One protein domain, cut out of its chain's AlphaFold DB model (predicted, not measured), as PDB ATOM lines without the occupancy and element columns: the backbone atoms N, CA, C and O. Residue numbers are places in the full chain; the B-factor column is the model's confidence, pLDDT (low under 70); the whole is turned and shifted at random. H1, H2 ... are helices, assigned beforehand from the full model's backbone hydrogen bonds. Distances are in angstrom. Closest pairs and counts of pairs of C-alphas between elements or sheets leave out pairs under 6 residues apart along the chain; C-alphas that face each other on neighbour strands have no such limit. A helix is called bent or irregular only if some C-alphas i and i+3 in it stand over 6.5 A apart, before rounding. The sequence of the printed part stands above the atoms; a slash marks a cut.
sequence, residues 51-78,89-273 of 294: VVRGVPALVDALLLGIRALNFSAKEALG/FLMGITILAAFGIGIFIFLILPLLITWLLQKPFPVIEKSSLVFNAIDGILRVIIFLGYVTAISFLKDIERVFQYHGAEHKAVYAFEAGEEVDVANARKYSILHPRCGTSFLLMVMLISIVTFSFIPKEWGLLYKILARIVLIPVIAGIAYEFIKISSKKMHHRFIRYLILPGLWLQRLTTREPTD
ATOM      1  N   VAL A  51     103.422 135.139  75.098       85.19
ATOM      2  CA  VAL A  51     104.179 135.275  76.364       85.19
ATOM      3  C   VAL A  51     103.472 136.171  77.387       85.19
ATOM      4  O   VAL A  51     103.196 135.724  78.498       85.19
ATOM      5  N   VAL A  52     103.086 137.393  77.006       84.94
ATOM      6  CA  VAL A  52     102.411 138.367  77.884       84.94
ATOM      7  C   VAL A  52     101.068 137.836  78.378       84.94
ATOM      8  O   VAL A  52     100.731 137.982  79.550       84.94
ATOM      9  N   ARG A  53     100.308 137.156  77.513       84.62
ATOM     10  CA  ARG A  53      99.012 136.566  77.881       84.62
ATOM     11  C   ARG A  53      99.090 135.399  78.858       84.62
ATOM     12  O   ARG A  53      98.081 135.062  79.473       84.62
ATOM     13  N   GLY A  54     100.258 134.764  78.965       85.69
ATOM     14  CA  GLY A  54     100.438 133.595  79.815       85.69
ATOM     15  C   GLY A  54     100.308 133.946  81.288       85.69
ATOM     16  O   GLY A  54      99.623 133.240  82.017       85.69
ATOM     17  N   VAL A  55     100.875 135.079  81.712       87.19
ATOM     18  CA  VAL A  55     100.855 135.491  83.123       87.19
ATOM     19  C   VAL A  55      99.422 135.719  83.628       87.19
ATOM     20  O   VAL A  55      99.055 135.057  84.596       87.19
ATOM     21  N   PRO A  56      98.557 136.533  82.982       86.00
ATOM     22  CA  PRO A  56      97.167 136.680  83.420       86.00
ATOM     23  C   PRO A  56      96.387 135.363  83.398       86.00
ATOM     24  O   PRO A  56      95.630 135.089  84.321       86.00
ATOM     25  N   ALA A  57      96.600 134.515  82.386       85.19
ATOM     26  CA  ALA A  57      95.926 133.219  82.304       85.19
ATOM     27  C   ALA A  57      96.318 132.277  83.456       85.19
ATOM     28  O   ALA A  57      95.470 131.550  83.974       85.19
ATOM     29  N   LEU A  58      97.592 132.289  83.855       88.38
ATOM     30  CA  LEU A  58      98.103 131.508  84.980       88.38
ATOM     31  C   LEU A  58      97.633 132.069  86.323       88.38
ATOM     32  O   LEU A  58      97.318 131.286  87.212       88.38
ATOM     33  N   VAL A  59      97.537 133.395  86.465       88.75
ATOM     34  CA  VAL A  59      96.962 134.035  87.658       88.75
ATOM     35  C   VAL A  59      95.482 133.673  87.799       88.75
ATOM     36  O   VAL A  59      95.081 133.222  88.866       88.75
ATOM     37  N   ASP A  60      94.693 133.778  86.722       87.62
ATOM     38  CA  ASP A  60      93.282 133.364  86.714       87.62
ATOM     39  C   ASP A  60      93.138 131.885  87.123       87.62
ATOM     40  O   ASP A  60      92.298 131.541  87.955       87.62
ATOM     41  N   ALA A  61      93.982 131.005  86.568       88.88
ATOM     42  CA  ALA A  61      93.981 129.581  86.899       88.88
ATOM     43  C   ALA A  61      94.379 129.317  88.361       88.88
ATOM     44  O   ALA A  61      93.732 128.513  89.027       88.88
ATOM     45  N   LEU A  62      95.398 130.011  88.875       90.94
ATOM     46  CA  LEU A  62      95.855 129.883  90.258       90.94
ATOM     47  C   LEU A  62      94.782 130.340  91.251       90.94
ATOM     48  O   LEU A  62      94.498 129.629  92.211       90.94
ATOM     49  N   LEU A  63      94.162 131.502  91.018       90.75
ATOM     50  CA  LEU A  63      93.100 132.027  91.880       90.75
ATOM     51  C   LEU A  63      91.891 131.088  91.912       90.75
ATOM     52  O   LEU A  63      91.347 130.820  92.984       90.75
ATOM     53  N   LEU A  64      91.497 130.551  90.754       91.56
ATOM     54  CA  LEU A  64      90.431 129.555  90.674       91.56
ATOM     55  C   LEU A  64      90.812 128.257  91.400       91.56
ATOM     56  O   LEU A  64      90.005 127.726  92.158       91.56
ATOM     57  N   GLY A  65      92.051 127.787  91.224       93.31
ATOM     58  CA  GLY A  65      92.599 126.623  91.919       93.31
ATOM     59  C   GLY A  65      92.561 126.769  93.439       93.31
ATOM     60  O   GLY A  65      92.103 125.860  94.125       93.31
ATOM     61  N   ILE A  66      92.964 127.928  93.969       92.12
ATOM     62  CA  ILE A  66      92.903 128.227  95.408       92.12
ATOM     63  C   ILE A  66      91.450 128.241  95.898       92.12
ATOM     64  O   ILE A  66      91.147 127.637  96.925       92.12
ATOM     65  N   ARG A  67      90.524 128.875  95.160       92.56
ATOM     66  CA  ARG A  67      89.092 128.856  95.513       92.56
ATOM     67  C   ARG A  67      88.534 127.431  95.545       92.56
ATOM     68  O   ARG A  67      87.817 127.096  96.482       92.56
ATOM     69  N   ALA A  68      88.879 126.603  94.560       95.19
ATOM     70  CA  ALA A  68      88.434 125.214  94.488       95.19
ATOM     71  C   ALA A  68      89.002 124.358  95.629       95.19
ATOM     72  O   ALA A  68      88.245 123.612  96.240       95.19
ATOM     73  N   LEU A  69      90.289 124.512  95.966       92.62
ATOM     74  CA  LEU A  69      90.910 123.840  97.116       92.62
ATOM     75  C   LEU A  69      90.267 124.261  98.441       92.62
ATOM     76  O   LEU A  69      90.044 123.429  99.312       92.62
ATOM     77  N   ASN A  70      89.931 125.542  98.593       91.06
ATOM     78  CA  ASN A  70      89.263 126.033  99.796       91.06
ATOM     79  C   ASN A  70      87.835 125.499  99.916       91.06
ATOM     80  O   ASN A  70      87.411 125.136 101.012       91.06
ATOM     81  N   PHE A  71      87.093 125.445  98.807       92.75
ATOM     82  CA  PHE A  71      85.779 124.806  98.772       92.75
ATOM     83  C   PHE A  71      85.889 123.320  99.128       92.75
ATOM     84  O   PHE A  71      85.179 122.849 100.010       92.75
ATOM     85  N   SER A  72      86.829 122.600  98.515       94.38
ATOM     86  CA  SER A  72      86.990 121.168  98.747       94.38
ATOM     87  C   SER A  72      87.438 120.843 100.165       94.38
ATOM     88  O   SER A  72      86.908 119.920 100.765       94.38
ATOM     89  N   ALA A  73      88.357 121.629 100.732       91.06
ATOM     90  CA  ALA A  73      88.768 121.487 102.122       91.06
ATOM     91  C   ALA A  73      87.575 121.659 103.068       91.06
ATOM     92  O   ALA A  73      87.395 120.854 103.969       91.06
ATOM     93  N   LYS A  74      86.725 122.670 102.840       90.00
ATOM     94  CA  LYS A  74      85.525 122.894 103.659       90.00
ATOM     95  C   LYS A  74      84.512 121.763 103.537       90.00
ATOM     96  O   LYS A  74      83.918 121.396 104.539       90.00
ATOM     97  N   GLU A  75      84.295 121.230 102.338       91.81
ATOM     98  CA  GLU A  75      83.330 120.146 102.120       91.81
ATOM     99  C   GLU A  75      83.843 118.771 102.559       91.81
ATOM    100  O   GLU A  75      83.038 117.919 102.923       91.81
ATOM    101  N   ALA A  76      85.159 118.559 102.566       87.62
ATOM    102  CA  ALA A  76      85.772 117.343 103.091       87.62
ATOM    103  C   ALA A  76      85.745 117.278 104.631       87.62
ATOM    104  O   ALA A  76      85.855 116.191 105.195       87.62
ATOM    105  N   LEU A  77      85.581 118.421 105.312       84.94
ATOM    106  CA  LEU A  77      85.378 118.484 106.761       84.94
ATOM    107  C   LEU A  77      83.928 118.116 107.118       84.94
ATOM    108  O   LEU A  77      82.979 118.529 106.444       84.94
ATOM    109  N   GLY A  78      83.754 117.358 108.205       69.12
ATOM    110  CA  GLY A  78      82.434 117.049 108.763       69.12
ATOM    111  C   GLY A  78      81.703 118.308 109.245       69.12
ATOM    112  O   GLY A  78      82.334 119.328 109.523       69.12
ATOM    113  N   PHE A  89      92.373 135.040 107.289       82.06
ATOM    114  CA  PHE A  89      93.696 135.570 107.601       82.06
ATOM    115  C   PHE A  89      94.756 134.475 107.806       82.06
ATOM    116  O   PHE A  89      95.815 134.523 107.182       82.06
ATOM    117  N   LEU A  90      94.467 133.461 108.629       85.12
ATOM    118  CA  LEU A  90      95.369 132.327 108.857       85.12
ATOM    119  C   LEU A  90      95.623 131.552 107.561       85.12
ATOM    120  O   LEU A  90      96.765 131.223 107.257       85.12
ATOM    121  N   MET A  91      94.581 131.334 106.756       81.31
ATOM    122  CA  MET A  91      94.717 130.714 105.436       81.31
ATOM    123  C   MET A  91      95.624 131.536 104.508       81.31
ATOM    124  O   MET A  91      96.479 130.973 103.824       81.31
ATOM    125  N   GLY A  92      95.497 132.868 104.525       86.94
ATOM    126  CA  GLY A  92      96.396 133.769 103.804       86.94
ATOM    127  C   GLY A  92      97.859 133.611 104.235       86.94
ATOM    128  O   GLY A  92      98.737 133.499 103.378       86.94
ATOM    129  N   ILE A  93      98.121 133.522 105.543       90.38
ATOM    130  CA  ILE A  93      99.467 133.268 106.083       90.38
ATOM    131  C   ILE A  93      99.999 131.911 105.615       90.38
ATOM    132  O   ILE A  93     101.135 131.838 105.152       90.38
ATOM    133  N   THR A  94      99.200 130.844 105.692       89.25
ATOM    134  CA  THR A  94      99.621 129.503 105.257       89.25
ATOM    135  C   THR A  94      99.965 129.477 103.770       89.25
ATOM    136  O   THR A  94     100.986 128.906 103.390       89.25
ATOM    137  N   ILE A  95      99.162 130.134 102.929       89.38
ATOM    138  CA  ILE A  95      99.429 130.243 101.490       89.38
ATOM    139  C   ILE A  95     100.739 131.001 101.246       89.38
ATOM    140  O   ILE A  95     101.593 130.524 100.498       89.38
ATOM    141  N   LEU A  96     100.943 132.148 101.903       92.69
ATOM    142  CA  LEU A  96     102.183 132.926 101.790       92.69
ATOM    143  C   LEU A  96     103.408 132.129 102.249       92.69
ATOM    144  O   LEU A  96     104.434 132.137 101.569       92.69
ATOM    145  N   ALA A  97     103.296 131.404 103.362       94.81
ATOM    146  CA  ALA A  97     104.352 130.536 103.864       94.81
ATOM    147  C   ALA A  97     104.671 129.410 102.868       94.81
ATOM    148  O   ALA A  97     105.842 129.180 102.568       94.81
ATOM    149  N   ALA A  98     103.653 128.763 102.290       92.75
ATOM    150  CA  ALA A  98     103.832 127.724 101.277       92.75
ATOM    151  C   ALA A  98     104.539 128.260 100.019       92.75
ATOM    152  O   ALA A  98     105.471 127.625  99.522       92.75
ATOM    153  N   PHE A  99     104.169 129.456  99.544       91.69
ATOM    154  CA  PHE A  99     104.878 130.121  98.447       91.69
ATOM    155  C   PHE A  99     106.327 130.455  98.813       91.69
ATOM    156  O   PHE A  99     107.226 130.191  98.016       91.69
ATOM    157  N   GLY A 100     106.571 130.991 100.011       94.94
ATOM    158  CA  GLY A 100     107.916 131.305 100.496       94.94
ATOM    159  C   GLY A 100     108.815 130.070 100.564       94.94
ATOM    160  O   GLY A 100     109.933 130.091 100.048       94.94
ATOM    161  N   ILE A 101     108.302 128.968 101.117       95.50
ATOM    162  CA  ILE A 101     108.995 127.674 101.170       95.50
ATOM    163  C   ILE A 101     109.251 127.144  99.756       95.50
ATOM    164  O   ILE A 101     110.363 126.712  99.463       95.50
ATOM    165  N   GLY A 102     108.268 127.221  98.856       93.19
ATOM    166  CA  GLY A 102     108.428 126.804  97.464       93.19
ATOM    167  C   GLY A 102     109.511 127.601  96.730       93.19
ATOM    168  O   GLY A 102     110.384 127.014  96.091       93.19
ATOM    169  N   ILE A 103     109.515 128.932  96.862       92.62
ATOM    170  CA  ILE A 103     110.563 129.799  96.300       92.62
ATOM    171  C   ILE A 103     111.923 129.426  96.891       92.62
ATOM    172  O   ILE A 103     112.905 129.288  96.159       92.62
ATOM    173  N   PHE A 104     111.995 129.218  98.203       95.31
ATOM    174  CA  PHE A 104     113.236 128.819  98.843       95.31
ATOM    175  C   PHE A 104     113.747 127.479  98.295       95.31
ATOM    176  O   PHE A 104     114.854 127.432  97.769       95.31
ATOM    177  N   ILE A 105     112.937 126.418  98.331       95.19
ATOM    178  CA  ILE A 105     113.339 125.059  97.939       95.19
ATOM    179  C   ILE A 105     113.642 124.952  96.438       95.19
ATOM    180  O   ILE A 105     114.613 124.300  96.062       95.19
ATOM    181  N   PHE A 106     112.847 125.576  95.564       92.06
ATOM    182  CA  PHE A 106     112.960 125.361  94.113       92.06
ATOM    183  C   PHE A 106     113.753 126.435  93.365       92.06
ATOM    184  O   PHE A 106     114.132 126.215  92.211       92.06
ATOM    185  N   LEU A 107     114.014 127.594  93.976       91.25
ATOM    186  CA  LEU A 107     114.757 128.685  93.337       91.25
ATOM    187  C   LEU A 107     116.051 129.016  94.079       91.25
ATOM    188  O   LEU A 107     117.092 129.116  93.429       91.25
ATOM    189  N   ILE A 108     116.006 129.173  95.404       93.94
ATOM    190  CA  ILE A 108     117.155 129.649  96.194       93.94
ATOM    191  C   ILE A 108     118.081 128.499  96.606       93.94
ATOM    192  O   ILE A 108     119.297 128.619  96.488       93.94
ATOM    193  N   LEU A 109     117.529 127.377  97.061       95.69
ATOM    194  CA  LEU A 109     118.286 126.240  97.577       95.69
ATOM    195  C   LEU A 109     119.223 125.602  96.531       95.69
ATOM    196  O   LEU A 109     120.395 125.418  96.863       95.69
ATOM    197  N   PRO A 110     118.812 125.330  95.270       94.75
ATOM    198  CA  PRO A 110     119.720 124.784  94.257       94.75
ATOM    199  C   PRO A 110     120.891 125.735  93.969       94.75
ATOM    200  O   PRO A 110     122.042 125.302  93.854       94.75
ATOM    201  N   LEU A 111     120.614 127.044  93.961       93.50
ATOM    202  CA  LEU A 111     121.622 128.084  93.780       93.50
ATOM    203  C   LEU A 111     122.599 128.104  94.949       93.50
ATOM    204  O   LEU A 111     123.804 128.194  94.728       93.50
ATOM    205  N   LEU A 112     122.093 128.034  96.181       94.50
ATOM    206  CA  LEU A 112     122.922 128.032  97.380       94.50
ATOM    207  C   LEU A 112     123.844 126.812  97.398       94.50
ATOM    208  O   LEU A 112     125.040 126.966  97.627       94.50
ATOM    209  N   ILE A 113     123.317 125.624  97.085       95.06
ATOM    210  CA  ILE A 113     124.113 124.394  96.987       95.06
ATOM    211  C   ILE A 113     125.200 124.559  95.920       95.06
ATOM    212  O   ILE A 113     126.375 124.351  96.207       95.06
ATOM    213  N   THR A 114     124.848 125.015  94.716       92.69
ATOM    214  CA  THR A 114     125.821 125.229  93.628       92.69
ATOM    215  C   THR A 114     126.886 126.263  94.007       92.69
ATOM    216  O   THR A 114     128.075 126.081  93.744       92.69
ATOM    217  N   TRP A 115     126.479 127.342  94.678       90.50
ATOM    218  CA  TRP A 115     127.371 128.390  95.165       90.50
ATOM    219  C   TRP A 115     128.326 127.891  96.257       90.50
ATOM    220  O   TRP A 115     129.475 128.327  96.298       90.50
ATOM    221  N   LEU A 116     127.898 126.961  97.113       92.19
ATOM    222  CA  LEU A 116     128.772 126.311  98.094       92.19
ATOM    223  C   LEU A 116     129.735 125.318  97.425       92.19
ATOM    224  O   LEU A 116     130.915 125.295  97.771       92.19
ATOM    225  N   LEU A 117     129.263 124.556  96.431       91.00
ATOM    226  CA  LEU A 117     130.061 123.569  95.691       91.00
ATOM    227  C   LEU A 117     131.147 124.194  94.807       91.00
ATOM    228  O   LEU A 117     132.145 123.537  94.522       91.00
ATOM    229  N   GLN A 118     131.016 125.459  94.400       87.69
ATOM    230  CA  GLN A 118     132.041 126.094  93.564       87.69
ATOM    231  C   GLN A 118     133.405 126.224  94.271       87.69
ATOM    232  O   GLN A 118     134.421 126.271  93.592       87.69
ATOM    233  N   LYS A 119     133.436 126.271  95.615       86.62
ATOM    234  CA  LYS A 119     134.680 126.376  96.397       86.62
ATOM    235  C   LYS A 119     135.532 125.095  96.336       86.62
ATOM    236  O   LYS A 119     136.710 125.200  96.015       86.62
ATOM    237  N   PRO A 120     134.991 123.897  96.636       90.00
ATOM    238  CA  PRO A 120     135.759 122.654  96.543       90.00
ATOM    239  C   PRO A 120     135.971 122.146  95.106       90.00
ATOM    240  O   PRO A 120     136.859 121.322  94.900       90.00
ATOM    241  N   PHE A 121     135.197 122.606  94.113       89.06
ATOM    242  CA  PHE A 121     135.278 122.117  92.729       89.06
ATOM    243  C   PHE A 121     135.633 123.236  91.726       89.06
ATOM    244  O   PHE A 121     134.733 123.877  91.172       89.06
ATOM    245  N   PRO A 122     136.925 123.415  91.379       83.75
ATOM    246  CA  PRO A 122     137.383 124.482  90.480       83.75
ATOM    247  C   PRO A 122     136.758 124.462  89.077       83.75
ATOM    248  O   PRO A 122     136.732 125.480  88.393       83.75
ATOM    249  N   VAL A 123     136.245 123.317  88.613       84.50
ATOM    250  CA  VAL A 123     135.561 123.204  87.309       84.50
ATOM    251  C   VAL A 123     134.235 123.978  87.302       84.50
ATOM    252  O   VAL A 123     133.892 124.602  86.300       84.50
ATOM    253  N   ILE A 124     133.523 123.991  88.435       83.44
ATOM    254  CA  ILE A 124     132.286 124.765  88.634       83.44
ATOM    255  C   ILE A 124     132.619 126.256  88.720       83.44
ATOM    256  O   ILE A 124     131.879 127.108  88.231       83.44
ATOM    257  N   GLU A 125     133.761 126.578  89.323       80.06
ATOM    258  CA  GLU A 125     134.242 127.946  89.411       80.06
ATOM    259  C   GLU A 125     134.648 128.499  88.035       80.06
ATOM    260  O   GLU A 125     134.323 129.633  87.702       80.06
ATOM    261  N   LYS A 126     135.325 127.723  87.194       82.75
ATOM    262  CA  LYS A 126     135.913 128.247  85.951       82.75
ATOM    263  C   LYS A 126     134.919 128.471  84.808       82.75
ATOM    264  O   LYS A 126     135.278 129.136  83.842       82.75
ATOM    265  N   SER A 127     133.699 127.935  84.881       84.44
ATOM    266  CA  SER A 127     132.740 128.003  83.771       84.44
ATOM    267  C   SER A 127     131.325 128.363  84.223       84.44
ATOM    268  O   SER A 127     130.675 127.611  84.949       84.44
ATOM    269  N   SER A 128     130.812 129.487  83.712       83.81
ATOM    270  CA  SER A 128     129.423 129.927  83.911       83.81
ATOM    271  C   SER A 128     128.409 128.909  83.384       83.81
ATOM    272  O   SER A 128     127.380 128.678  84.015       83.81
ATOM    273  N   LEU A 129     128.723 128.246  82.264       84.31
ATOM    274  CA  LEU A 129     127.878 127.195  81.697       84.31
ATOM    275  C   LEU A 129     127.784 125.996  82.650       84.31
ATOM    276  O   LEU A 129     126.686 125.512  82.909       84.31
ATOM    277  N   VAL A 130     128.916 125.551  83.207       88.00
ATOM    278  CA  VAL A 130     128.951 124.426  84.156       88.00
ATOM    279  C   VAL A 130     128.219 124.784  85.449       88.00
ATOM    280  O   VAL A 130     127.414 123.986  85.923       88.00
ATOM    281  N   PHE A 131     128.432 125.990  85.988       90.50
ATOM    282  CA  PHE A 131     127.717 126.468  87.175       90.50
ATOM    283  C   PHE A 131     126.197 126.415  86.971       90.50
ATOM    284  O   PHE A 131     125.478 125.812  87.765       90.50
ATOM    285  N   ASN A 132     125.700 127.011  85.884       88.94
ATOM    286  CA  ASN A 132     124.265 127.077  85.619       88.94
ATOM    287  C   ASN A 132     123.668 125.707  85.246       88.94
ATOM    288  O   ASN A 132     122.521 125.425  85.594       88.94
ATOM    289  N   ALA A 133     124.439 124.823  84.601       88.56
ATOM    290  CA  ALA A 133     124.018 123.448  84.346       88.56
ATOM    291  C   ALA A 133     123.837 122.656  85.652       88.56
ATOM    292  O   ALA A 133     122.827 121.974  85.813       88.56
ATOM    293  N   ILE A 134     124.768 122.784  86.604       91.88
ATOM    294  CA  ILE A 134     124.674 122.117  87.912       91.88
ATOM    295  C   ILE A 134     123.502 122.672  88.731       91.88
ATOM    296  O   ILE A 134     122.731 121.876  89.264       91.88
ATOM    297  N   ASP A 135     123.301 123.996  88.762       92.50
ATOM    298  CA  ASP A 135     122.114 124.621  89.379       92.50
ATOM    299  C   ASP A 135     120.815 124.038  88.808       92.50
ATOM    300  O   ASP A 135     119.887 123.691  89.544       92.50
ATOM    301  N   GLY A 136     120.764 123.884  87.484       92.56
ATOM    302  CA  GLY A 136     119.627 123.302  86.786       92.56
ATOM    303  C   GLY A 136     119.387 121.830  87.113       92.56
ATOM    304  O   GLY A 136     118.254 121.444  87.398       92.56
ATOM    305  N   ILE A 137     120.442 121.012  87.117       93.19
ATOM    306  CA  ILE A 137     120.357 119.584  87.455       93.19
ATOM    307  C   ILE A 137     119.912 119.408  88.910       93.19
ATOM    308  O   ILE A 137     118.979 118.648  89.172       93.19
ATOM    309  N   LEU A 138     120.515 120.144  89.848       94.88
ATOM    310  CA  LEU A 138     120.137 120.105  91.262       94.88
ATOM    311  C   LEU A 138     118.672 120.487  91.460       94.88
ATOM    312  O   LEU A 138     117.967 119.822  92.212       94.88
ATOM    313  N   ARG A 139     118.187 121.507  90.750       94.38
ATOM    314  CA  ARG A 139     116.776 121.908  90.779       94.38
ATOM    315  C   ARG A 139     115.844 120.777  90.346       94.38
ATOM    316  O   ARG A 139     114.848 120.535  91.022       94.38
ATOM    317  N   VAL A 140     116.165 120.075  89.256       92.94
ATOM    318  CA  VAL A 140     115.366 118.930  88.781       92.94
ATOM    319  C   VAL A 140     115.409 117.782  89.789       92.94
ATOM    320  O   VAL A 140     114.363 117.215  90.095       92.94
ATOM    321  N   ILE A 141     116.580 117.469  90.351       95.06
ATOM    322  CA  ILE A 141     116.729 116.425  91.376       95.06
ATOM    323  C   ILE A 141     115.906 116.766  92.621       95.06
ATOM    324  O   ILE A 141     115.141 115.926  93.088       95.06
ATOM    325  N   ILE A 142     116.013 117.994  93.136       95.81
ATOM    326  CA  ILE A 142     115.254 118.464  94.303       95.81
ATOM    327  C   ILE A 142     113.752 118.396  94.025       95.81
ATOM    328  O   ILE A 142     112.997 117.932  94.873       95.81
ATOM    329  N   PHE A 143     113.312 118.808  92.836       94.12
ATOM    330  CA  PHE A 143     111.909 118.729  92.446       94.12
ATOM    331  C   PHE A 143     111.388 117.292  92.389       94.12
ATOM    332  O   PHE A 143     110.371 116.985  93.011       94.12
ATOM    333  N   LEU A 144     112.080 116.400  91.676       93.88
ATOM    334  CA  LEU A 144     111.670 114.999  91.569       93.88
ATOM    335  C   LEU A 144     111.724 114.298  92.931       93.88
ATOM    336  O   LEU A 144     110.809 113.546  93.263       93.88
ATOM    337  N   GLY A 145     112.746 114.589  93.739       95.62
ATOM    338  CA  GLY A 145     112.864 114.106  95.112       95.62
ATOM    339  C   GLY A 145     111.707 114.581  95.989       95.62
ATOM    340  O   GLY A 145     111.089 113.764  96.663       95.62
ATOM    341  N   TYR A 146     111.353 115.867  95.924       94.88
ATOM    342  CA  TYR A 146     110.217 116.433  96.653       94.88
ATOM    343  C   TYR A 146     108.892 115.772  96.262       94.88
ATOM    344  O   TYR A 146     108.180 115.289  97.139       94.88
ATOM    345  N   VAL A 147     108.576 115.701  94.962       93.94
ATOM    346  CA  VAL A 147     107.326 115.087  94.477       93.94
ATOM    347  C   VAL A 147     107.249 113.617  94.889       93.94
ATOM    348  O   VAL A 147     106.202 113.155  95.331       93.94
ATOM    349  N   THR A 148     108.367 112.893  94.798       94.81
ATOM    350  CA  THR A 148     108.436 111.495  95.238       94.81
ATOM    351  C   THR A 148     108.207 111.384  96.745       94.81
ATOM    352  O   THR A 148     107.400 110.564  97.170       94.81
ATOM    353  N   ALA A 149     108.840 112.236  97.554       96.19
ATOM    354  CA  ALA A 149     108.704 112.216  99.008       96.19
ATOM    355  C   ALA A 149     107.258 112.471  99.464       96.19
ATOM    356  O   ALA A 149     106.734 111.720 100.283       96.19
ATOM    357  N   ILE A 150     106.585 113.483  98.904       94.94
ATOM    358  CA  ILE A 150     105.186 113.764  99.263       94.94
ATOM    359  C   ILE A 150     104.222 112.697  98.740       94.94
ATOM    360  O   ILE A 150     103.153 112.529  99.313       94.94
ATOM    361  N   SER A 151     104.592 111.949  97.692       93.81
ATOM    362  CA  SER A 151     103.739 110.890  97.133       93.81
ATOM    363  C   SER A 151     103.504 109.718  98.089       93.81
ATOM    364  O   SER A 151     102.584 108.939  97.863       93.81
ATOM    365  N   PHE A 152     104.307 109.600  99.154       93.88
ATOM    366  CA  PHE A 152     104.119 108.610 100.218       93.88
ATOM    367  C   PHE A 152     103.109 109.050 101.290       93.88
ATOM    368  O   PHE A 152     102.766 108.264 102.173       93.88
ATOM    369  N   LEU A 153     102.643 110.303 101.256       96.94
ATOM    370  CA  LEU A 153     101.609 110.793 102.164       96.94
ATOM    371  C   LEU A 153     100.238 110.366 101.633       96.94
ATOM    372  O   LEU A 153      99.891 110.697 100.501       96.94
ATOM    373  N   LYS A 154      99.442 109.681 102.463       95.50
ATOM    374  CA  LYS A 154      98.128 109.129 102.076       95.50
ATOM    375  C   LYS A 154      97.193 110.175 101.465       95.50
ATOM    376  O   LYS A 154      96.562 109.910 100.447       95.50
ATOM    377  N   ASP A 155      97.153 111.374 102.041       94.25
ATOM    378  CA  ASP A 155      96.294 112.457 101.549       94.25
ATOM    379  C   ASP A 155      96.722 112.928 100.150       94.25
ATOM    380  O   ASP A 155      95.888 113.190  99.286       94.25
ATOM    381  N   ILE A 156      98.032 112.974  99.887       95.88
ATOM    382  CA  ILE A 156      98.580 113.348  98.576       95.88
ATOM    383  C   ILE A 156      98.375 112.228  97.560       95.88
ATOM    384  O   ILE A 156      98.002 112.497  96.419       95.88
ATOM    385  N   GLU A 157      98.571 110.973  97.963       96.06
ATOM    386  CA  GLU A 157      98.269 109.815  97.125       96.06
ATOM    387  C   GLU A 157      96.801 109.828  96.684       96.06
ATOM    388  O   GLU A 157      96.505 109.637  95.502       96.06
ATOM    389  N   ARG A 158      95.886 110.151  97.602       96.88
ATOM    390  CA  ARG A 158      94.456 110.278  97.313       96.88
ATOM    391  C   ARG A 158      94.160 111.412  96.331       96.88
ATOM    392  O   ARG A 158      93.402 111.213  95.385       96.88
ATOM    393  N   VAL A 159      94.819 112.565  96.462       97.06
ATOM    394  CA  VAL A 159      94.748 113.639  95.450       97.06
ATOM    395  C   VAL A 159      95.281 113.164  94.089       97.06
ATOM    396  O   VAL A 159      94.693 113.475  93.053       97.06
ATOM    397  N   PHE A 160      96.350 112.363  94.053       97.50
ATOM    398  CA  PHE A 160      96.876 111.788  92.808       97.50
ATOM    399  C   PHE A 160      95.937 110.754  92.172       97.50
ATOM    400  O   PHE A 160      95.930 110.619  90.947       97.50
ATOM    401  N   GLN A 161      95.122 110.055  92.960       98.31
ATOM    402  CA  GLN A 161      94.049 109.212  92.432       98.31
ATOM    403  C   GLN A 161      92.952 110.063  91.783       98.31
ATOM    404  O   GLN A 161      92.614 109.829  90.626       98.31
ATOM    405  N   TYR A 162      92.463 111.115  92.453       98.31
ATOM    406  CA  TYR A 162      91.502 112.051  91.848       98.31
ATOM    407  C   TYR A 162      92.048 112.720  90.577       98.31
ATOM    408  O   TYR A 162      91.300 112.973  89.636       98.31
ATOM    409  N   HIS A 163      93.359 112.942  90.500       97.88
ATOM    410  CA  HIS A 163      94.016 113.403  89.277       97.88
ATOM    411  C   HIS A 163      93.970 112.347  88.160       97.88
ATOM    412  O   HIS A 163      93.658 112.669  87.016       97.88
ATOM    413  N   GLY A 164      94.195 111.070  88.481       97.69
ATOM    414  CA  GLY A 164      93.962 109.969  87.543       97.69
ATOM    415  C   GLY A 164      92.499 109.880  87.086       97.69
ATOM    416  O   GLY A 164      92.240 109.662  85.902       97.69
ATOM    417  N   ALA A 165      91.541 110.100  87.993       98.25
ATOM    418  CA  ALA A 165      90.111 110.133  87.680       98.25
ATOM    419  C   ALA A 165      89.748 111.278  86.724       98.25
ATOM    420  O   ALA A 165      88.990 111.067  85.778       98.25
ATOM    421  N   GLU A 166      90.327 112.464  86.931       97.56
ATOM    422  CA  GLU A 166      90.177 113.619  86.042       97.56
ATOM    423  C   GLU A 166      90.626 113.282  84.619       97.56
ATOM    424  O   GLU A 166      89.835 113.417  83.684       97.56
ATOM    425  N   HIS A 167      91.836 112.739  84.456       97.06
ATOM    426  CA  HIS A 167      92.347 112.330  83.147       97.06
ATOM    427  C   HIS A 167      91.444 111.312  82.448       97.06
ATOM    428  O   HIS A 167      91.154 111.458  81.260       97.06
ATOM    429  N   LYS A 168      90.976 110.294  83.175       97.69
ATOM    430  CA  LYS A 168      90.097 109.255  82.626       97.69
ATOM    431  C   LYS A 168      88.743 109.808  82.174       97.69
ATOM    432  O   LYS A 168      88.280 109.472  81.084       97.69
ATOM    433  N   ALA A 169      88.131 110.684  82.973       97.56
ATOM    434  CA  ALA A 169      86.863 111.325  82.627       97.56
ATOM    435  C   ALA A 169      87.006 112.255  81.411       97.56
ATOM    436  O   ALA A 169      86.167 112.229  80.509       97.56
ATOM    437  N   VAL A 170      88.089 113.039  81.355       95.81
ATOM    438  CA  VAL A 170      88.384 113.919  80.216       95.81
ATOM    439  C   VAL A 170      88.629 113.112  78.943       95.81
ATOM    440  O   VAL A 170      88.089 113.463  77.897       95.81
ATOM    441  N   TYR A 171      89.366 112.002  79.016       95.62
ATOM    442  CA  TYR A 171      89.575 111.134  77.859       95.62
ATOM    443  C   TYR A 171      88.275 110.559  77.294       95.62
ATOM    444  O   TYR A 171      88.078 110.617  76.081       95.62
ATOM    445  N   ALA A 172      87.385 110.044  78.150       96.12
ATOM    446  CA  ALA A 172      86.090 109.524  77.710       96.12
ATOM    447  C   ALA A 172      85.263 110.603  76.995       96.12
ATOM    448  O   ALA A 172      84.709 110.362  75.922       96.12
ATOM    449  N   PHE A 173      85.254 111.825  77.539       95.69
ATOM    450  CA  PHE A 173      84.596 112.965  76.904       95.69
ATOM    451  C   PHE A 173      85.225 113.333  75.550       95.69
ATOM    452  O   PHE A 173      84.517 113.612  74.584       95.69
ATOM    453  N   GLU A 174      86.554 113.331  75.450       93.19
ATOM    454  CA  GLU A 174      87.280 113.664  74.219       93.19
ATOM    455  C   GLU A 174      87.132 112.617  73.118       93.19
ATOM    456  O   GLU A 174      87.154 112.971  71.939       93.19
ATOM    457  N   ALA A 175      86.967 111.350  73.494       93.38
ATOM    458  CA  ALA A 175      86.669 110.263  72.570       93.38
ATOM    459  C   ALA A 175      85.226 110.314  72.036       93.38
ATOM    460  O   ALA A 175      84.906 109.604  71.085       93.38
ATOM    461  N   GLY A 176      84.363 111.159  72.617       93.75
ATOM    462  CA  GLY A 176      82.947 111.239  72.262       93.75
ATOM    463  C   GLY A 176      82.128 110.041  72.748       93.75
ATOM    464  O   GLY A 176      81.034 109.813  72.238       93.75
ATOM    465  N   GLU A 177      82.653 109.271  73.704       93.75
ATOM    466  CA  GLU A 177      81.927 108.176  74.346       93.75
ATOM    467  C   GLU A 177      80.956 108.709  75.407       93.75
ATOM    468  O   GLU A 177      81.042 109.858  75.858       93.75
ATOM    469  N   GLU A 178      80.028 107.861  75.847       94.62
ATOM    470  CA  GLU A 178      79.201 108.185  77.003       94.62
ATOM    471  C   GLU A 178      80.088 108.323  78.250       94.62
ATOM    472  O   GLU A 178      80.851 107.421  78.602       94.62
ATOM    473  N   VAL A 179      80.000 109.480  78.914       94.19
ATOM    474  CA  VAL A 179      80.813 109.791  80.095       94.19
ATOM    475  C   VAL A 179      80.221 109.092  81.322       94.19
ATOM    476  O   VAL A 179      79.473 109.684  82.110       94.19
ATOM    477  N   ASP A 180      80.550 107.811  81.453       97.00
ATOM    478  CA  ASP A 180      80.234 106.931  82.574       97.00
ATOM    479  C   ASP A 180      81.505 106.259  83.135       97.00
ATOM    480  O   ASP A 180      82.603 106.371  82.579       97.00
ATOM    481  N   VAL A 181      81.365 105.585  84.281       97.38
ATOM    482  CA  VAL A 181      82.492 104.940  84.972       97.38
ATOM    483  C   VAL A 181      83.105 103.822  84.123       97.38
ATOM    484  O   VAL A 181      84.328 103.676  84.096       97.38
ATOM    485  N   ALA A 182      82.286 103.049  83.406       97.31
ATOM    486  CA  ALA A 182      82.738 101.894  82.637       97.31
ATOM    487  C   ALA A 182      83.617 102.303  81.445       97.31
ATOM    488  O   ALA A 182      84.629 101.652  81.174       97.31
ATOM    489  N   ASN A 183      83.266 103.391  80.758       97.06
ATOM    490  CA  ASN A 183      84.043 103.946  79.657       97.06
ATOM    491  C   ASN A 183      85.281 104.682  80.168       97.06
ATOM    492  O   ASN A 183      86.389 104.381  79.721       97.06
ATOM    493  N   ALA A 184      85.136 105.552  81.174       96.81
ATOM    494  CA  ALA A 184      86.263 106.280  81.756       96.81
ATOM    495  C   ALA A 184      87.366 105.336  82.270       96.81
ATOM    496  O   ALA A 184      88.549 105.582  82.030       96.81
ATOM    497  N   ARG A 185      87.003 104.209  82.902       96.38
ATOM    498  CA  ARG A 185      87.957 103.235  83.465       96.38
ATOM    499  C   ARG A 185      88.999 102.738  82.452       96.38
ATOM    500  O   ARG A 185      90.138 102.482  82.850       96.38
ATOM    501  N   LYS A 186      88.620 102.617  81.174       96.50
ATOM    502  CA  LYS A 186      89.451 102.069  80.084       96.50
ATOM    503  C   LYS A 186      90.630 102.976  79.720       96.50
ATOM    504  O   LYS A 186      91.616 102.500  79.158       96.50
ATOM    505  N   TYR A 187      90.529 104.271  80.011       97.06
ATOM    506  CA  TYR A 187      91.524 105.253  79.602       97.06
ATOM    507  C   TYR A 187      92.729 105.304  80.536       97.06
ATOM    508  O   TYR A 187      92.696 104.867  81.686       97.06
ATOM    509  N   SER A 188      93.828 105.849  80.013       95.56
ATOM    510  CA  SER A 188      95.069 106.005  80.765       95.56
ATOM    511  C   SER A 188      94.954 107.111  81.811       95.56
ATOM    512  O   SER A 188      94.356 108.154  81.561       95.56
ATOM    513  N   ILE A 189      95.637 106.930  82.941       95.88
ATOM    514  CA  ILE A 189      95.898 108.004  83.911       95.88
ATOM    515  C   ILE A 189      96.931 109.028  83.419       95.88
ATOM    516  O   ILE A 189      97.234 109.965  84.145       95.88
ATOM    517  N   LEU A 190      97.519 108.860  82.230       94.19
ATOM    518  CA  LEU A 190      98.497 109.791  81.667       94.19
ATOM    519  C   LEU A 190      97.852 110.583  80.534       94.19
ATOM    520  O   LEU A 190      97.525 110.001  79.503       94.19
ATOM    521  N   HIS A 191      97.728 111.898  80.694       90.69
ATOM    522  CA  HIS A 191      97.095 112.779  79.718       90.69
ATOM    523  C   HIS A 191      98.097 113.792  79.130       90.69
ATOM    524  O   HIS A 191      98.746 114.547  79.866       90.69
ATOM    525  N   PRO A 192      98.231 113.904  77.794       83.00
ATOM    526  CA  PRO A 192      99.237 114.760  77.166       83.00
ATOM    527  C   PRO A 192      98.997 116.257  77.374       83.00
ATOM    528  O   PRO A 192      99.922 117.053  77.221       83.00
ATOM    529  N   ARG A 193      97.765 116.651  77.712       81.56
ATOM    530  CA  ARG A 193      97.388 118.056  77.943       81.56
ATOM    531  C   ARG A 193      97.358 118.440  79.423       81.56
ATOM    532  O   ARG A 193      96.887 119.523  79.750       81.56
ATOM    533  N   CYS A 194      97.840 117.566  80.306       84.50
ATOM    534  CA  CYS A 194      97.861 117.821  81.741       84.50
ATOM    535  C   CYS A 194      98.805 118.977  82.105       84.50
ATOM    536  O   CYS A 194      99.946 119.057  81.627       84.50
ATOM    537  N   GLY A 195      98.345 119.819  83.033       74.25
ATOM    538  CA  GLY A 195      99.106 120.926  83.601       74.25
ATOM    539  C   GLY A 195     100.328 120.498  84.417       74.25
ATOM    540  O   GLY A 195     101.220 121.307  84.610       74.25
ATOM    541  N   THR A 196     100.480 119.244  84.843       76.00
ATOM    542  CA  THR A 196     101.730 118.806  85.510       76.00
ATOM    543  C   THR A 196     102.950 118.884  84.590       76.00
ATOM    544  O   THR A 196     104.053 119.193  85.045       76.00
ATOM    545  N   SER A 197     102.743 118.749  83.276       76.75
ATOM    546  CA  SER A 197     103.768 119.027  82.264       76.75
ATOM    547  C   SER A 197     104.230 120.495  82.285       76.75
ATOM    548  O   SER A 197     105.346 120.789  81.860       76.75
ATOM    549  N   PHE A 198     103.413 121.420  82.811       84.44
ATOM    550  CA  PHE A 198     103.773 122.831  82.992       84.44
ATOM    551  C   PHE A 198     104.897 123.023  83.981       84.44
ATOM    552  O   PHE A 198     105.838 123.740  83.665       84.44
ATOM    553  N   LEU A 199     104.841 122.364  85.139       83.94
ATOM    554  CA  LEU A 199     105.889 122.503  86.149       83.94
ATOM    555  C   LEU A 199     107.240 122.052  85.588       83.94
ATOM    556  O   LEU A 199     108.241 122.752  85.746       83.94
ATOM    557  N   LEU A 200     107.252 120.940  84.844       84.31
ATOM    558  CA  LEU A 200     108.457 120.470  84.165       84.31
ATOM    559  C   LEU A 200     108.957 121.452  83.103       84.31
ATOM    560  O   LEU A 200     110.148 121.753  83.065       84.31
ATOM    561  N   MET A 201     108.058 121.999  82.283       86.81
ATOM    562  CA  MET A 201     108.422 122.997  81.274       86.81
ATOM    563  C   MET A 201     108.961 124.286  81.893       86.81
ATOM    564  O   MET A 201     109.984 124.786  81.437       86.81
ATOM    565  N   VAL A 202     108.337 124.787  82.961       90.25
ATOM    566  CA  VAL A 202     108.832 125.939  83.726       90.25
ATOM    567  C   VAL A 202     110.251 125.676  84.208       90.25
ATOM    568  O   VAL A 202     111.105 126.545  84.043       90.25
ATOM    569  N   MET A 203     110.549 124.488  84.739       88.94
ATOM    570  CA  MET A 203     111.909 124.156  85.167       88.94
ATOM    571  C   MET A 203     112.894 124.101  84.001       88.94
ATOM    572  O   MET A 203     113.936 124.741  84.081       88.94
ATOM    573  N   LEU A 204     112.579 123.400  82.909       88.88
ATOM    574  CA  LEU A 204     113.476 123.309  81.749       88.88
ATOM    575  C   LEU A 204     113.760 124.690  81.139       88.88
ATOM    576  O   LEU A 204     114.913 125.034  80.882       88.88
ATOM    577  N   ILE A 205     112.723 125.516  80.980       91.81
ATOM    578  CA  ILE A 205     112.856 126.900  80.510       91.81
ATOM    579  C   ILE A 205     113.655 127.729  81.518       91.81
ATOM    580  O   ILE A 205     114.484 128.536  81.104       91.81
ATOM    581  N   SER A 206     113.475 127.512  82.826       91.38
ATOM    582  CA  SER A 206     114.274 128.176  83.865       91.38
ATOM    583  C   SER A 206     115.760 127.852  83.734       91.38
ATOM    584  O   SER A 206     116.569 128.762  83.842       91.38
ATOM    585  N   ILE A 207     116.134 126.595  83.460       90.50
ATOM    586  CA  ILE A 207     117.544 126.202  83.274       90.50
ATOM    587  C   ILE A 207     118.164 126.991  82.122       90.50
ATOM    588  O   ILE A 207     119.222 127.597  82.281       90.50
ATOM    589  N   VAL A 208     117.477 127.032  80.978       91.19
ATOM    590  CA  VAL A 208     117.955 127.763  79.799       91.19
ATOM    591  C   VAL A 208     118.005 129.264  80.085       91.19
ATOM    592  O   VAL A 208     119.017 129.906  79.834       91.19
ATOM    593  N   THR A 209     116.956 129.827  80.678       91.44
ATOM    594  CA  THR A 209     116.861 131.269  80.958       91.44
ATOM    595  C   THR A 209     117.921 131.716  81.965       91.44
ATOM    596  O   THR A 209     118.578 132.734  81.768       91.44
ATOM    597  N   PHE A 210     118.142 130.943  83.029       90.19
ATOM    598  CA  PHE A 210     119.143 131.262  84.044       90.19
ATOM    599  C   PHE A 210     120.573 130.993  83.577       90.19
ATOM    600  O   PHE A 210     121.494 131.574  84.144       90.19
ATOM    601  N   SER A 211     120.772 130.203  82.515       88.19
ATOM    602  CA  SER A 211     122.099 130.004  81.918       88.19
ATOM    603  C   SER A 211     122.718 131.297  81.377       88.19
ATOM    604  O   SER A 211     123.942 131.420  81.361       88.19
ATOM    605  N   PHE A 212     121.880 132.279  81.027       89.12
ATOM    606  CA  PHE A 212     122.292 133.617  80.603       89.12
ATOM    607  C   PHE A 212     122.630 134.564  81.764       89.12
ATOM    608  O   PHE A 212     123.101 135.670  81.514       89.12
ATOM    609  N   ILE A 213     122.396 134.173  83.024       88.56
ATOM    610  CA  ILE A 213     122.779 134.995  84.180       88.56
ATOM    611  C   ILE A 213     124.302 134.883  84.369       88.56
ATOM    612  O   ILE A 213     124.795 133.771  84.604       88.56
ATOM    613  N   PRO A 214     125.054 136.003  84.314       86.00
ATOM    614  CA  PRO A 214     126.507 135.975  84.455       86.00
ATOM    615  C   PRO A 214     126.943 135.429  85.817       86.00
ATOM    616  O   PRO A 214     126.335 135.710  86.860       86.00
ATOM    617  N   LYS A 215     128.017 134.632  85.835       79.81
ATOM    618  CA  LYS A 215     128.519 134.030  87.077       79.81
ATOM    619  C   LYS A 215     129.100 135.098  88.007       79.81
ATOM    620  O   LYS A 215     129.002 134.941  89.223       79.81
ATOM    621  N   GLU A 216     129.664 136.160  87.454       83.56
ATOM    622  CA  GLU A 216     130.343 137.253  88.151       83.56
ATOM    623  C   GLU A 216     129.389 138.030  89.066       83.56
ATOM    624  O   GLU A 216     129.825 138.693  90.005       83.56
ATOM    625  N   TRP A 217     128.078 137.932  88.827       87.94
ATOM    626  CA  TRP A 217     127.078 138.578  89.664       87.94
ATOM    627  C   TRP A 217     127.108 138.011  91.085       87.94
ATOM    628  O   TRP A 217     127.104 136.794  91.304       87.94
ATOM    629  N   GLY A 218     127.075 138.913  92.067       89.31
ATOM    630  CA  GLY A 218     126.923 138.544  93.469       89.31
ATOM    631  C   GLY A 218     125.652 137.719  93.706       89.31
ATOM    632  O   GLY A 218     124.676 137.814  92.957       89.31
ATOM    633  N   LEU A 219     125.651 136.917  94.773       88.25
ATOM    634  CA  LEU A 219     124.550 136.001  95.097       88.25
ATOM    635  C   LEU A 219     123.186 136.711  95.136       88.25
ATOM    636  O   LEU A 219     122.220 136.208  94.568       88.25
ATOM    637  N   LEU A 220     123.126 137.908  95.732       92.00
ATOM    638  CA  LEU A 220     121.902 138.707  95.816       92.00
ATOM    639  C   LEU A 220     121.355 139.082  94.431       92.00
ATOM    640  O   LEU A 220     120.179 138.858  94.158       92.00
ATOM    641  N   TYR A 221     122.204 139.583  93.529       93.06
ATOM    642  CA  TYR A 221     121.794 139.943  92.168       93.06
ATOM    643  C   TYR A 221     121.300 138.729  91.381       93.06
ATOM    644  O   TYR A 221     120.308 138.824  90.662       93.06
ATOM    645  N   LYS A 222     121.926 137.562  91.567       90.94
ATOM    646  CA  LYS A 222     121.452 136.308  90.968       90.94
ATOM    647  C   LYS A 222     120.078 135.888  91.490       90.94
ATOM    648  O   LYS A 222     119.284 135.353  90.721       90.94
ATOM    649  N   ILE A 223     119.794 136.091  92.777       92.62
ATOM    650  CA  ILE A 223     118.475 135.800  93.359       92.62
ATOM    651  C   ILE A 223     117.429 136.764  92.788       92.62
ATOM    652  O   ILE A 223     116.404 136.314  92.280       92.62
ATOM    653  N   LEU A 224     117.713 138.070  92.798       94.12
ATOM    654  CA  LEU A 224     116.808 139.095  92.272       94.12
ATOM    655  C   LEU A 224     116.492 138.871  90.789       94.12
ATOM    656  O   LEU A 224     115.326 138.884  90.404       94.12
ATOM    657  N   ALA A 225     117.507 138.579  89.975       93.31
ATOM    658  CA  ALA A 225     117.332 138.282  88.557       93.31
ATOM    659  C   ALA A 225     116.388 137.096  88.334       93.31
ATOM    660  O   ALA A 225     115.470 137.176  87.522       93.31
ATOM    661  N   ARG A 226     116.561 136.009  89.096       92.62
ATOM    662  CA  ARG A 226     115.688 134.833  88.996       92.62
ATOM    663  C   ARG A 226     114.240 135.153  89.356       92.62
ATOM    664  O   ARG A 226     113.355 134.670  88.661       92.62
ATOM    665  N   ILE A 227     114.003 135.964  90.392       92.06
ATOM    666  CA  ILE A 227     112.651 136.391  90.794       92.06
ATOM    667  C   ILE A 227     112.006 137.239  89.692       92.06
ATOM    668  O   ILE A 227     110.880 136.961  89.282       92.06
ATOM    669  N   VAL A 228     112.734 138.225  89.163       93.69
ATOM    670  CA  VAL A 228     112.250 139.112  88.091       93.69
ATOM    671  C   VAL A 228     111.942 138.342  86.803       93.69
ATOM    672  O   VAL A 228     111.032 138.714  86.068       93.69
ATOM    673  N   LEU A 229     112.655 137.247  86.532       93.81
ATOM    674  CA  LEU A 229     112.458 136.416  85.341       93.81
ATOM    675  C   LEU A 229     111.290 135.418  85.455       93.81
ATOM    676  O   LEU A 229     110.901 134.850  84.432       93.81
ATOM    677  N   ILE A 230     110.685 135.219  86.638       91.94
ATOM    678  CA  ILE A 230     109.550 134.289  86.829       91.94
ATOM    679  C   ILE A 230     108.400 134.559  85.839       91.94
ATOM    680  O   ILE A 230     107.964 133.606  85.189       91.94
ATOM    681  N   PRO A 231     107.911 135.804  85.651       91.56
ATOM    682  CA  PRO A 231     106.809 136.074  84.728       91.56
ATOM    683  C   PRO A 231     107.154 135.743  83.272       91.56
ATOM    684  O   PRO A 231     106.310 135.229  82.540       91.56
ATOM    685  N   VAL A 232     108.401 135.987  82.856       92.88
ATOM    686  CA  VAL A 232     108.879 135.668  81.501       92.88
ATOM    687  C   VAL A 232     108.887 134.156  81.290       92.88
ATOM    688  O   VAL A 232     108.320 133.666  80.314       92.88
ATOM    689  N   ILE A 233     109.457 133.405  82.236       94.38
ATOM    690  CA  ILE A 233     109.500 131.936  82.200       94.38
ATOM    691  C   ILE A 233     108.081 131.359  82.160       94.38
ATOM    692  O   ILE A 233     107.788 130.498  81.332       94.38
ATOM    693  N   ALA A 234     107.189 131.860  83.015       91.94
ATOM    694  CA  ALA A 234     105.794 131.439  83.077       91.94
ATOM    695  C   ALA A 234     105.055 131.709  81.755       91.94
ATOM    696  O   ALA A 234     104.338 130.841  81.252       91.94
ATOM    697  N   GLY A 235     105.276 132.881  81.152       92.50
ATOM    698  CA  GLY A 235     104.719 133.244  79.852       92.50
ATOM    699  C   GLY A 235     105.198 132.329  78.721       92.50
ATOM    700  O   GLY A 235     104.379 131.843  77.939       92.50
ATOM    701  N   ILE A 236     106.501 132.040  78.655       92.88
ATOM    702  CA  ILE A 236     107.075 131.125  77.653       92.88
ATOM    703  C   ILE A 236     106.531 129.704  77.857       92.88
ATOM    704  O   ILE A 236     106.111 129.063  76.893       92.88
ATOM    705  N   ALA A 237     106.479 129.222  79.102       91.62
ATOM    706  CA  ALA A 237     105.958 127.897  79.428       91.62
ATOM    707  C   ALA A 237     104.475 127.749  79.049       91.62
ATOM    708  O   ALA A 237     104.073 126.722  78.499       91.62
ATOM    709  N   TYR A 238     103.669 128.792  79.270       89.81
ATOM    710  CA  TYR A 238     102.268 128.816  78.856       89.81
ATOM    711  C   TYR A 238     102.116 128.698  77.332       89.81
ATOM    712  O   TYR A 238     101.324 127.885  76.847       89.81
ATOM    713  N   GLU A 239     102.888 129.471  76.559       90.19
ATOM    714  CA  GLU A 239     102.856 129.374  75.093       90.19
ATOM    715  C   GLU A 239     103.285 127.994  74.610       90.19
ATOM    716  O   GLU A 239     102.655 127.427  73.716       90.19
ATOM    717  N   PHE A 240     104.315 127.430  75.238       87.38
ATOM    718  CA  PHE A 240     104.795 126.101  74.906       87.38
ATOM    719  C   PHE A 240     103.691 125.050  75.064       87.38
ATOM    720  O   PHE A 240     103.443 124.285  74.133       87.38
ATOM    721  N   ILE A 241     102.965 125.048  76.189       82.75
ATOM    722  CA  ILE A 241     101.842 124.121  76.407       82.75
ATOM    723  C   ILE A 241     100.727 124.344  75.403       82.75
ATOM    724  O   ILE A 241     100.156 123.392  74.867       82.75
ATOM    725  N   LYS A 242     100.391 125.603  75.132       84.62
ATOM    726  CA  LYS A 242      99.331 125.935  74.182       84.62
ATOM    727  C   LYS A 242      99.668 125.468  72.766       84.62
ATOM    728  O   LYS A 242      98.776 125.079  72.015       84.62
ATOM    729  N   ILE A 243     100.943 125.507  72.384       85.06
ATOM    730  CA  ILE A 243     101.418 124.994  71.097       85.06
ATOM    731  C   ILE A 243     101.461 123.466  71.113       85.06
ATOM    732  O   ILE A 243     101.011 122.848  70.147       85.06
ATOM    733  N   SER A 244     101.965 122.858  72.190       82.38
ATOM    734  CA  SER A 244     102.123 121.407  72.288       82.38
ATOM    735  C   SER A 244     100.769 120.697  72.203       82.38
ATOM    736  O   SER A 244     100.600 119.801  71.381       82.38
ATOM    737  N   SER A 245      99.768 121.206  72.925       79.06
ATOM    738  CA  SER A 245      98.385 120.718  72.890       79.06
ATOM    739  C   SER A 245      97.703 120.890  71.526       79.06
ATOM    740  O   SER A 245      96.881 120.057  71.152       79.06
ATOM    741  N   LYS A 246      98.063 121.910  70.734       81.56
ATOM    742  CA  LYS A 246      97.540 122.097  69.364       81.56
ATOM    743  C   LYS A 246      98.239 121.238  68.312       81.56
ATOM    744  O   LYS A 246      97.639 120.920  67.292       81.56
ATOM    745  N   LYS A 247      99.518 120.911  68.512       83.88
ATOM    746  CA  LYS A 247     100.370 120.229  67.520       83.88
ATOM    747  C   LYS A 247     100.752 118.807  67.943       83.88
ATOM    748  O   LYS A 247     101.808 118.311  67.553       83.88
ATOM    749  N   MET A 248      99.873 118.136  68.685       75.00
ATOM    750  CA  MET A 248     100.072 116.782  69.220       75.00
ATOM    751  C   MET A 248     100.435 115.729  68.161       75.00
ATOM    752  O   MET A 248     101.171 114.788  68.453       75.00
ATOM    753  N   HIS A 249      99.961 115.890  66.922       79.12
ATOM    754  CA  HIS A 249     100.237 114.957  65.823       79.12
ATOM    755  C   HIS A 249     101.667 115.067  65.262       79.12
ATOM    756  O   HIS A 249     102.126 114.172  64.554       79.12
ATOM    757  N   HIS A 250     102.401 116.141  65.574       86.06
ATOM    758  CA  HIS A 250     103.757 116.340  65.073       86.06
ATOM    759  C   HIS A 250     104.773 115.538  65.898       86.06
ATOM    760  O   HIS A 250     104.884 115.717  67.112       86.06
ATOM    761  N   ARG A 251     105.582 114.696  65.238       85.31
ATOM    762  CA  ARG A 251     106.523 113.765  65.901       85.31
ATOM    763  C   ARG A 251     107.453 114.456  66.904       85.31
ATOM    764  O   ARG A 251     107.610 113.974  68.018       85.31
ATOM    765  N   PHE A 252     108.006 115.616  66.545       85.44
ATOM    766  CA  PHE A 252     108.884 116.387  67.436       85.44
ATOM    767  C   PHE A 252     108.177 116.878  68.712       85.44
ATOM    768  O   PHE A 252     108.727 116.771  69.804       85.44
ATOM    769  N   ILE A 253     106.930 117.352  68.594       83.31
ATOM    770  CA  ILE A 253     106.138 117.809  69.745       83.31
ATOM    771  C   ILE A 253     105.841 116.636  70.678       83.31
ATOM    772  O   ILE A 253     105.928 116.780  71.895       83.31
ATOM    773  N   ARG A 254     105.579 115.450  70.119       81.62
ATOM    774  CA  ARG A 254     105.362 114.234  70.905       81.62
ATOM    775  C   ARG A 254     106.572 113.880  71.773       81.62
ATOM    776  O   ARG A 254     106.380 113.575  72.944       81.62
ATOM    777  N   TYR A 255     107.796 113.973  71.242       85.19
ATOM    778  CA  TYR A 255     109.014 113.748  72.033       85.19
ATOM    779  C   TYR A 255     109.175 114.764  73.165       85.19
ATOM    780  O   TYR A 255     109.531 114.388  74.276       85.19
ATOM    781  N   LEU A 256     108.850 116.032  72.909       81.94
ATOM    782  CA  LEU A 256     108.946 117.089  73.917       81.94
ATOM    783  C   LEU A 256     107.953 116.931  75.081       81.94
ATOM    784  O   LEU A 256     108.203 117.451  76.165       81.94
ATOM    785  N   ILE A 257     106.840 116.221  74.880       83.50
ATOM    786  CA  ILE A 257     105.826 115.978  75.918       83.50
ATOM    787  C   ILE A 257     106.178 114.758  76.787       83.50
ATOM    788  O   ILE A 257     105.724 114.675  77.928       83.50
ATOM    789  N   LEU A 258     107.014 113.831  76.296       87.69
ATOM    790  CA  LEU A 258     107.369 112.598  77.017       87.69
ATOM    791  C   LEU A 258     107.874 112.834  78.446       87.69
ATOM    792  O   LEU A 258     107.380 112.148  79.342       87.69
ATOM    793  N   PRO A 259     108.772 113.804  78.712       88.12
ATOM    794  CA  PRO A 259     109.213 114.064  80.078       88.12
ATOM    795  C   PRO A 259     108.048 114.444  81.006       88.12
ATOM    796  O   PRO A 259     108.014 114.028  82.162       88.12
ATOM    797  N   GLY A 260     107.054 115.177  80.490       88.75
ATOM    798  CA  GLY A 260     105.837 115.521  81.230       88.75
ATOM    799  C   GLY A 260     104.974 114.297  81.539       88.75
ATOM    800  O   GLY A 260     104.482 114.160  82.657       88.75
ATOM    801  N   LEU A 261     104.851 113.359  80.594       90.06
ATOM    802  CA  LEU A 261     104.154 112.086  80.824       90.06
ATOM    803  C   LEU A 261     104.880 111.200  81.845       90.06
ATOM    804  O   LEU A 261     104.236 110.483  82.607       90.06
ATOM    805  N   TRP A 262     106.214 111.239  81.894       91.25
ATOM    806  CA  TRP A 262     106.971 110.539  82.934       91.25
ATOM    807  C   TRP A 262     106.740 111.152  84.308       91.25
ATOM    808  O   TRP A 262     106.528 110.412  85.264       91.25
ATOM    809  N   LEU A 263     106.704 112.484  84.401       91.88
ATOM    810  CA  LEU A 263     106.375 113.165  85.651       91.88
ATOM    811  C   LEU A 263     104.965 112.806  86.139       91.88
ATOM    812  O   LEU A 263     104.767 112.609  87.333       91.88
ATOM    813  N   GLN A 264     104.002 112.649  85.228       94.19
ATOM    814  CA  GLN A 264     102.653 112.207  85.585       94.19
ATOM    815  C   GLN A 264     102.631 110.844  86.273       94.19
ATOM    816  O   GLN A 264     101.812 110.639  87.158       94.19
ATOM    817  N   ARG A 265     103.568 109.935  85.980       92.50
ATOM    818  CA  ARG A 265     103.666 108.661  86.717       92.50
ATOM    819  C   ARG A 265     103.992 108.852  88.203       92.50
ATOM    820  O   ARG A 265     103.724 107.961  89.004       92.50
ATOM    821  N   LEU A 266     104.557 109.996  88.588       93.19
ATOM    822  CA  LEU A 266     104.792 110.349  89.989       93.19
ATOM    823  C   LEU A 266     103.600 111.081  90.618       93.19
ATOM    824  O   LEU A 266     103.428 110.985  91.826       93.19
ATOM    825  N   THR A 267     102.784 111.775  89.818       94.62
ATOM    826  CA  THR A 267     101.703 112.667  90.284       94.62
ATOM    827  C   THR A 267     100.290 112.174  89.965       94.62
ATOM    828  O   THR A 267      99.322 112.904  90.167       94.62
ATOM    829  N   THR A 268     100.154 110.950  89.458       96.38
ATOM    830  CA  THR A 268      98.874 110.277  89.203       96.38
ATOM    831  C   THR A 268      98.906 108.869  89.783       96.38
ATOM    832  O   THR A 268      99.961 108.230  89.869       96.38
ATOM    833  N   ARG A 269      97.740 108.383  90.201       97.25
ATOM    834  CA  ARG A 269      97.511 107.018  90.682       97.25
ATOM    835  C   ARG A 269      96.217 106.493  90.075       97.25
ATOM    836  O   ARG A 269      95.394 107.279  89.611       97.25
ATOM    837  N   GLU A 270      96.056 105.173  90.049       97.75
ATOM    838  CA  GLU A 270      94.807 104.568  89.586       97.75
ATOM    839  C   GLU A 270      93.666 104.906  90.560       97.75
ATOM    840  O   GLU A 270      93.802 104.632  91.755       97.75
ATOM    841  N   PRO A 271      92.576 105.534  90.080       98.06
ATOM    842  CA  PRO A 271      91.435 105.888  90.912       98.06
ATOM    843  C   PRO A 271      90.495 104.710  91.168       98.06
ATOM    844  O   PRO A 271      90.410 103.772  90.373       98.06
ATOM    845  N   THR A 272      89.710 104.817  92.237       98.12
ATOM    846  CA  THR A 272      88.523 103.981  92.446       98.12
ATOM    847  C   THR A 272      87.359 104.449  91.571       98.12
ATOM    848  O   THR A 272      87.326 105.586  91.089       98.12
ATOM    849  N   ASP A 273      86.354 103.591  91.402       98.00
ATOM    850  CA  ASP A 273      85.128 103.947  90.679       98.00
ATOM    851  C   ASP A 273      84.401 105.143  91.306       98.00
ATOM    852  O   ASP A 273      83.905 106.008  90.589       98.00
TER     853      ASP A 273
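This is residues 51 to 78 and 89 to 273 of the 294 residues of an uncharacterized protein of Nitrospirae bacterium RBG_19FT_COMBO_42_15 (UniProt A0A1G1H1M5). H7 lies in the middle of a helical body, with H4 alongside it running the opposite way and H8b and H9 packed across it; H5 and H6 form a small head toward one end of the longest axis, and H3 lies at the other end. H1 packs on H8b with residues 54 to 58 and H2 on H4 with residues 105 to 114, while residues 59 to 65 and 71 to 78, and residues 96 to 102 of H2, stick out. The printed part has 213 residues, with nine named helices, H1 to H9, and no named strand: all helix. It is compact, with a radius of gyration of the C-alphas of 19.4 A and spans of 60 by 48 by 34 A.

H1, residues 54 to 76, is 32.0 A long and begins at C-alpha 54 (100.438, 133.595, 79.815). H2, residues 89 to 117, is 40.1 A long, with a kink of 32 degrees near residue 109; it is neither bent nor irregular, but only just: C-alphas 106 and 109 are 6.4 A apart. H3 is residues 122 to 126; H4, residues 128 to 150, is 32.9 A long. H5, residues 154 to 174, is 30.2 A long, H6 is residues 181 to 185, and H7, residues 196 to 211, is 23.5 A long. H8, residues 219 to 246, was assigned as one helix by its hydrogen bonds but is bent, C-alphas 228 and 231 being 7.1 A apart; its arms are H8a, residues 219 to 228, and H8b, residues 231 to 246. H9, residues 251 to 267, is only just irregular, with C-alphas 256 and 259 6.9 A apart, and ends at C-alpha 267 (101.703, 112.667, 90.284).

The hub is H4. It touches H7 at a shallow tilt of 21 degrees, opposite ways; the closest C-alphas, of Gly 136 and Ile 207, are 5.0 A apart. H2 touches H4 at a steep tilt of 44 degrees, closest at Pro 110 and Arg 139, C-alphas 5.4 A apart. H3 and H4 touch only at the corner. H7 touches H8b, with C-alphas of Val 202 and Ala 237 5.5 A apart, and H9, with those of Ser 197 and Gly 260 4.2 A apart. H1 touches H8b about perpendicular, at 84 degrees. H8a is close but not clearly touching H2. H5 touches H6. Every O i to N i+4 pair is within hydrogen-bond range except in H2, 22 of 25, H7, 11 of 12, and H9, 10 of 13.

The C-alphas farthest apart, of Pro 122 and Glu 178, are 61.9 A apart. Residues 79 to 88 are not printed; C-alphas 78 and 89 are 21.7 A apart across this cut. Of the links printed whole, none is long. Mean pLDDT of the printed part is 90.6, and residue 78 is under 70.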